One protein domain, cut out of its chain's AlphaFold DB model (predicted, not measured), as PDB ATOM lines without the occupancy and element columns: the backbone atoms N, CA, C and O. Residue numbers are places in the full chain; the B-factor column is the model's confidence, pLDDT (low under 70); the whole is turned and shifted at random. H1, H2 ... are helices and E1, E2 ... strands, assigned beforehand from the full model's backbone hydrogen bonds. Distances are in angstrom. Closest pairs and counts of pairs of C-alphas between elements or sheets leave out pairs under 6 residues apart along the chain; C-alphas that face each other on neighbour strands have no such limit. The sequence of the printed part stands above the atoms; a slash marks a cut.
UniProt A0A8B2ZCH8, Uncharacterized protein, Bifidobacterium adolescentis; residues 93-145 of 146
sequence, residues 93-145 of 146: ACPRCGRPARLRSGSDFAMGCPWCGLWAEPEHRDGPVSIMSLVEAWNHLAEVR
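This is residues 93 to 145 of the 146 residues of an uncharacterized protein of Bifidobacterium adolescentis (UniProt A0A8B2ZCH8). A domain with little regular structure: a small hairpin, E1 and E2, with one helix, H1, packed on its E2 side, and long loops making up much of the rest. The printed part has 53 residues, with two strands and then one helix in the order E1, E2, H1; the two-strand sheet is antiparallel and the class mixed, with 20 residues in named elements. It is compact, radius of gyration of the C-alphas 10.5 A, spanning 31 by 23 by 14 A.

Find C-alpha 102 at (43.585, -83.671, -22.341), where E1, residues 102 to 104, begins. E2 is residues 110 to 113, 9.9 A long. H1, residues 131 to 143, runs 18.4 A to C-alpha 143 at (49.103, -98.646, -27.361).

In the hairpin of E1 and E2, look for N 102 and O 112, 2.7 A apart, within hydrogen-bond range. H1 and E2 have 5 pairs of C-alphas within 8 A, the closest being those of Leu 134 and Met 111, 5.6 A apart. E1 and H1 are only just apart, closest 8.1 A. In H1 every O i to N i+4 pair is within hydrogen-bond range. Residues 118 to 119 pair antiparallel with residues 112 to 113 of E2.

The C-alphas farthest apart, those of Cys 97 and Asp 126, are 31.6 A apart. The printed part has no cut; the link from E2 to H1 is long, 17 residues, and residues 123 to 127 in it have pLDDT under 70.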
ATOM      1  N   ALA A  93      42.366 -91.693 -28.060       95.38
ATOM      2  CA  ALA A  93      41.452 -91.538 -26.941       95.38
ATOM      3  C   ALA A  93      41.902 -92.382 -25.736       95.38
ATOM      4  O   ALA A  93      42.771 -93.244 -25.828       95.38
ATOM      5  N   CYS A  94      41.298 -92.138 -24.575       96.06
ATOM      6  CA  CYS A  94      41.566 -92.915 -23.375       96.06
ATOM      7  C   CYS A  94      41.219 -94.395 -23.596       96.06
ATOM      8  O   CYS A  94      40.041 -94.687 -23.816       96.06
ATOM      9  N   PRO A  95      42.169 -95.333 -23.414       95.12
ATOM     10  CA  PRO A  95      41.914 -96.761 -23.626       95.12
ATOM     11  C   PRO A  95      40.879 -97.335 -22.644       95.12
ATOM     12  O   PRO A  95      40.262 -98.356 -22.907       95.12
ATOM     13  N   ARG A  96      40.638 -96.663 -21.507       94.94
ATOM     14  CA  ARG A  96      39.663 -97.106 -20.494       94.94
ATOM     15  C   ARG A  96      38.225 -96.663 -20.758       94.94
ATOM     16  O   ARG A  96      37.305 -97.320 -20.295       94.94
ATOM     17  N   CYS A  97      38.017 -95.509 -21.394       95.94
ATOM     18  CA  CYS A  97      36.679 -94.901 -21.486       95.94
ATOM     19  C   CYS A  97      36.351 -94.253 -22.836       95.94
ATOM     20  O   CYS A  97      35.291 -93.644 -22.967       95.94
ATOM     21  N   GLY A  98      37.261 -94.297 -23.815       95.06
ATOM     22  CA  GLY A  98      37.069 -93.724 -25.150       95.06
ATOM     23  C   GLY A  98      37.020 -92.193 -25.211       95.06
ATOM     24  O   GLY A  98      36.848 -91.628 -26.286       95.06
ATOM     25  N   ARG A  99      37.178 -91.483 -24.085       95.31
ATOM     26  CA  ARG A  99      37.166 -90.009 -24.068       95.31
ATOM     27  C   ARG A  99      38.492 -89.424 -24.560       95.31
ATOM     28  O   ARG A  99      39.536 -90.009 -24.276       95.31
ATOM     29  N   PRO A 100      38.492 -88.246 -25.210       93.62
ATOM     30  CA  PRO A 100      39.728 -87.595 -25.635       93.62
ATOM     31  C   PRO A 100      40.668 -87.320 -24.457       93.62
ATOM     32  O   PRO A 100      40.246 -86.768 -23.433       93.62
ATOM     33  N   ALA A 101      41.947 -87.650 -24.625       93.94
ATOM     34  CA  ALA A 101      42.988 -87.224 -23.697       93.94
ATOM     35  C   ALA A 101      43.075 -85.695 -23.670       93.94
ATOM     36  O   ALA A 101      42.823 -85.031 -24.678       93.94
ATOM     37  N   ARG A 102      43.438 -85.111 -22.536       93.00
ATOM     38  CA  ARG A 102      43.585 -83.671 -22.341       93.00
ATOM     39  C   ARG A 102      44.984 -83.348 -21.851       93.00
ATOM     40  O   ARG A 102      45.560 -84.083 -21.051       93.00
ATOM     41  N   LEU A 103      45.470 -82.199 -22.300       91.62
ATOM     42  CA  LEU A 103      46.627 -81.558 -21.707       91.62
ATOM     43  C   LEU A 103      46.189 -80.889 -20.402       91.62
ATOM     44  O   LEU A 103      45.249 -80.093 -20.393       91.62
ATOM     45  N   ARG A 104      46.870 -81.208 -19.309       89.12
ATOM     46  CA  ARG A 104      46.815 -80.456 -18.060       89.12
ATOM     47  C   ARG A 104      47.926 -79.412 -18.105       89.12
ATOM     48  O   ARG A 104      49.097 -79.772 -18.144       89.12
ATOM     49  N   SER A 105      47.548 -78.137 -18.142       77.19
ATOM     50  CA  SER A 105      48.468 -77.000 -18.053       77.19
ATOM     51  C   SER A 105      48.593 -76.508 -16.604       77.19
ATOM     52  O   SER A 105      47.672 -76.687 -15.809       77.19
ATOM     53  N   GLY A 106      49.734 -75.909 -16.247       74.06
ATOM     54  CA  GLY A 106      50.037 -75.444 -14.886       74.06
ATOM     55  C   GLY A 106      51.427 -75.887 -14.421       74.06
ATOM     56  O   GLY A 106      52.293 -76.141 -15.256       74.06
ATOM     57  N   SER A 107      51.632 -75.989 -13.103       70.81
ATOM     58  CA  SER A 107      52.874 -76.520 -12.513       70.81
ATOM     59  C   SER A 107      53.095 -77.998 -12.856       70.81
ATOM     60  O   SER A 107      54.220 -78.394 -13.140       70.81
ATOM     61  N   ASP A 108      52.008 -78.777 -12.919       77.31
ATOM     62  CA  ASP A 108      52.031 -80.222 -13.179       77.31
ATOM     63  C   ASP A 108      51.588 -80.532 -14.611       77.31
ATOM     64  O   ASP A 108      50.495 -81.064 -14.864       77.31
ATOM     65  N   PHE A 109      52.451 -80.151 -15.550       84.12
ATOM     66  CA  PHE A 109      52.239 -80.313 -16.983       84.12
ATOM     67  C   PHE A 109      52.178 -81.802 -17.364       84.12
ATOM     68  O   PHE A 109      53.145 -82.533 -17.166       84.12
ATOM     69  N   ALA A 110      51.036 -82.270 -17.876       90.38
ATOM     70  CA  ALA A 110      50.821 -83.691 -18.173       90.38
ATOM     71  C   ALA A 110      49.794 -83.910 -19.292       90.38
ATOM     72  O   ALA A 110      48.921 -83.072 -19.516       90.38
ATOM     73  N   MET A 111      49.846 -85.067 -19.954       93.25
ATOM     74  CA  MET A 111      48.830 -85.517 -20.914       93.25
ATOM     75  C   MET A 111      48.091 -86.727 -20.352       93.25
ATOM     76  O   MET A 111      48.716 -87.663 -19.857       93.25
ATOM     77  N   GLY A 112      46.761 -86.727 -20.406       95.31
ATOM     78  CA  GLY A 112      46.010 -87.859 -19.872       95.31
ATOM     79  C   GLY A 112      44.497 -87.737 -19.900       95.31
ATOM     80  O   GLY A 112      43.919 -86.797 -20.436       95.31
ATOM     81  N   CYS A 113      43.832 -88.714 -19.300       95.44
ATOM     82  CA  CYS A 113      42.392 -88.737 -19.113       95.44
ATOM     83  C   CYS A 113      42.040 -88.328 -17.674       95.44
ATOM     84  O   CYS A 113      42.192 -89.147 -16.760       95.44
ATOM     85  N   PRO A 114      41.499 -87.114 -17.454       93.44
ATOM     86  CA  PRO A 114      41.144 -86.662 -16.111       93.44
ATOM     87  C   PRO A 114      40.019 -87.495 -15.483       93.44
ATOM     88  O   PRO A 114      39.964 -87.621 -14.267       93.44
ATOM     89  N   TRP A 115      39.152 -88.109 -16.290       94.69
ATOM     90  CA  TRP A 115      38.034 -88.918 -15.790       94.69
ATOM     91  C   TRP A 115      38.457 -90.285 -15.254       94.69
ATOM     92  O   TRP A 115      37.828 -90.801 -14.340       94.69
ATOM     93  N   CYS A 116      39.513 -90.875 -15.815       94.75
ATOM     94  CA  CYS A 116      40.027 -92.174 -15.376       94.75
ATOM     95  C   CYS A 116      41.263 -92.055 -14.476       94.75
ATOM     96  O   CYS A 116      41.854 -93.086 -14.147       94.75
ATOM     97  N   GLY A 117      41.696 -90.825 -14.165       92.81
ATOM     98  CA  GLY A 117      42.940 -90.554 -13.440       92.81
ATOM     99  C   GLY A 117      44.188 -91.104 -14.136       92.81
ATOM    100  O   GLY A 117      45.170 -91.410 -13.470       92.81
ATOM    101  N   LEU A 118      44.138 -91.296 -15.457       93.44
ATOM    102  CA  LEU A 118      45.204 -91.935 -16.225       93.44
ATOM    103  C   LEU A 118      46.072 -90.858 -16.868       93.44
ATOM    104  O   LEU A 118      45.596 -90.166 -17.764       93.44
ATOM    105  N   TRP A 119      47.320 -90.733 -16.433       93.31
ATOM    106  CA  TRP A 119      48.255 -89.712 -16.901       93.31
ATOM    107  C   TRP A 119      49.512 -90.373 -17.453       93.31
ATOM    108  O   TRP A 119      49.989 -91.351 -16.881       93.31
ATOM    109  N   ALA A 120      50.006 -89.865 -18.578       91.25
ATOM    110  CA  ALA A 120      51.269 -90.295 -19.151       91.25
ATOM    111  C   ALA A 120      52.437 -89.680 -18.375       91.25
ATOM    112  O   ALA A 120      52.392 -88.500 -18.016       91.25
ATOM    113  N   GLU A 121      53.476 -90.478 -18.155       84.38
ATOM    114  CA  GLU A 121      54.752 -90.016 -17.620       84.38
ATOM    115  C   GLU A 121      55.780 -90.009 -18.756       84.38
ATOM    116  O   GLU A 121      55.951 -91.042 -19.403       84.38
ATOM    117  N   PRO A 122      56.442 -88.874 -19.039       78.44
ATOM    118  CA  PRO A 122      57.506 -88.837 -20.032       78.44
ATOM    119  C   PRO A 122      58.695 -89.683 -19.562       78.44
ATOM    120  O   PRO A 122      59.073 -89.641 -18.391       78.44
ATOM    121  N   GLU A 123      59.291 -90.442 -20.482       67.94
ATOM    122  CA  GLU A 123      60.390 -91.368 -20.177       67.94
ATOM    123  C   GLU A 123      61.664 -90.650 -19.711       67.94
ATOM    124  O   GLU A 123      62.439 -91.199 -18.932       67.94
ATOM    125  N   HIS A 124      61.883 -89.415 -20.171       61.78
ATOM    126  CA  HIS A 124      63.055 -88.612 -19.833       61.78
ATOM    127  C   HIS A 124      62.654 -87.449 -18.920       61.78
ATOM    128  O   HIS A 124      61.892 -86.566 -19.313       61.78
ATOM    129  N   ARG A 125      63.182 -87.449 -17.687       59.31
ATOM    130  CA  ARG A 125      63.003 -86.359 -16.706       59.31
ATOM    131  C   ARG A 125      64.130 -85.320 -16.735       59.31
ATOM    132  O   ARG A 125      64.022 -84.298 -16.059       59.31
ATOM    133  N   ASP A 126      65.179 -85.555 -17.519       57.94
ATOM    134  CA  ASP A 126      66.305 -84.631 -17.644       57.94
ATOM    135  C   ASP A 126      65.989 -83.550 -18.684       57.94
ATOM    136  O   ASP A 126      66.303 -83.665 -19.867       57.94
ATOM    137  N   GLY A 127      65.319 -82.490 -18.229       62.88
ATOM    138  CA  GLY A 127      65.017 -81.306 -19.030       62.88
ATOM    139  C   GLY A 127      63.578 -80.806 -18.880       62.88
ATOM    140  O   GLY A 127      62.750 -81.427 -18.213       62.88
ATOM    141  N   PRO A 128      63.255 -79.643 -19.473       70.31
ATOM    142  CA  PRO A 128      61.888 -79.145 -19.498       70.31
ATOM    143  C   PRO A 128      61.001 -80.063 -20.348       70.31
ATOM    144  O   PRO A 128      61.244 -80.240 -21.538       70.31
ATOM    145  N   VAL A 129      59.938 -80.596 -19.741       81.31
ATOM    146  CA  VAL A 129      58.934 -81.421 -20.427       81.31
ATOM    147  C   VAL A 129      58.230 -80.604 -21.512       81.31
ATOM    148  O   VAL A 129      57.651 -79.548 -21.230       81.31
ATOM    149  N   SER A 130      58.263 -81.106 -22.747       88.69
ATOM    150  CA  SER A 130      57.553 -80.520 -23.883       88.69
ATOM    151  C   SER A 130      56.175 -81.152 -24.082       88.69
ATOM    152  O   SER A 130      55.916 -82.282 -23.664       88.69
ATOM    153  N   ILE A 131      55.275 -80.455 -24.777       91.19
ATOM    154  CA  ILE A 131      53.971 -81.008 -25.175       91.19
ATOM    155  C   ILE A 131      54.151 -82.271 -26.020       91.19
ATOM    156  O   ILE A 131      53.380 -83.214 -25.855       91.19
ATOM    157  N   MET A 132      55.157 -82.309 -26.896       91.81
ATOM    158  CA  MET A 132      55.369 -83.445 -27.791       91.81
ATOM    159  C   MET A 132      55.861 -84.681 -27.045       91.81
ATOM    160  O   MET A 132      55.273 -85.741 -27.230       91.81
ATOM    161  N   SER A 133      56.782 -84.528 -26.088       90.75
ATOM    162  CA  SER A 133      57.187 -85.637 -25.210       90.75
ATOM    163  C   SER A 133      56.006 -86.233 -24.424       90.75
ATOM    164  O   SER A 133      55.914 -87.445 -24.233       90.75
ATOM    165  N   LEU A 134      55.035 -85.405 -24.019       92.44
ATOM    166  CA  LEU A 134      53.812 -85.871 -23.359       92.44
ATOM    167  C   LEU A 134      52.833 -86.560 -24.317       92.44
ATOM    168  O   LEU A 134      52.124 -87.480 -23.909       92.44
ATOM    169  N   VAL A 135      52.753 -86.100 -25.569       93.69
ATOM    170  CA  VAL A 135      51.959 -86.760 -26.615       93.69
ATOM    171  C   VAL A 135      52.541 -88.140 -26.910       93.69
ATOM    172  O   VAL A 135      51.788 -89.107 -26.940       93.69
ATOM    173  N   GLU A 136      53.858 -88.251 -27.060       92.81
ATOM    174  CA  GLU A 136      54.554 -89.523 -27.281       92.81
ATOM    175  C   GLU A 136      54.340 -90.495 -26.119       92.81
ATOM    176  O   GLU A 136      53.883 -91.618 -26.332       92.81
ATOM    177  N   ALA A 137      54.550 -90.035 -24.883       92.81
ATOM    178  CA  ALA A 137      54.307 -90.840 -23.690       92.81
ATOM    179  C   ALA A 137      52.847 -91.321 -23.597       92.81
ATOM    180  O   ALA A 137      52.573 -92.453 -23.192       92.81
ATOM    181  N   TRP A 138      51.889 -90.475 -23.988       95.25
ATOM    182  CA  TRP A 138      50.481 -90.857 -24.035       95.25
ATOM    183  C   TRP A 138      50.184 -91.880 -25.132       95.25
ATOM    184  O   TRP A 138      49.446 -92.830 -24.873       95.25
ATOM    185  N   ASN A 139      50.753 -91.710 -26.327       93.56
ATOM    186  CA  ASN A 139      50.586 -92.653 -27.431       93.56
ATOM    187  C   ASN A 139      51.088 -94.043 -27.025       93.56
ATOM    188  O   ASN A 139      50.325 -95.002 -27.106       93.56
ATOM    189  N   HIS A 140      52.298 -94.126 -26.465       92.62
ATOM    190  CA  HIS A 140      52.863 -95.383 -25.971       92.62
ATOM    191  C   HIS A 140      51.988 -96.012 -24.871       92.62
ATOM    192  O   HIS A 140      51.677 -97.203 -24.899       92.62
ATOM    193  N   LEU A 141      51.515 -95.209 -23.910       92.25
ATOM    194  CA  LEU A 141      50.628 -95.696 -22.850       92.25
ATOM    195  C   LEU A 141      49.299 -96.238 -23.396       92.25
ATOM    196  O   LEU A 141      48.757 -97.199 -22.842       92.25
ATOM    197  N   ALA A 142      48.742 -95.595 -24.422       90.38
ATOM    198  CA  ALA A 142      47.489 -96.007 -25.038       90.38
ATOM    199  C   ALA A 142      47.653 -97.284 -25.870       90.38
ATOM    200  O   ALA A 142      46.784 -98.142 -25.777       90.38
ATOM    201  N   GLU A 143      48.764 -97.436 -26.596       88.31
ATOM    202  CA  GLU A 143      49.103 -98.646 -27.361       88.31
ATOM    203  C   GLU A 143      49.287 -99.873 -26.459       88.31
ATOM    204  O   GLU A 143      48.769-100.944 -26.747       88.31
ATOM    205  N   VAL A 144      49.959 -99.725 -25.313       84.38
ATOM    206  CA  VAL A 144      50.145-100.834 -24.354       84.38
ATOM    207  C   VAL A 144      48.822-101.267 -23.693       84.38
ATOM    208  O   VAL A 144      48.735-102.351 -23.116       84.38
ATOM    209  N   ARG A 145      47.789-100.416 -23.721       77.06
ATOM    210  CA  ARG A 145      46.507-100.631 -23.023       77.06
ATOM    211  C   ARG A 145      45.304-100.813 -23.954       77.06
ATOM    212  O   ARG A 145      44.196-100.935 -23.427       77.06
TER     213      ARG A 145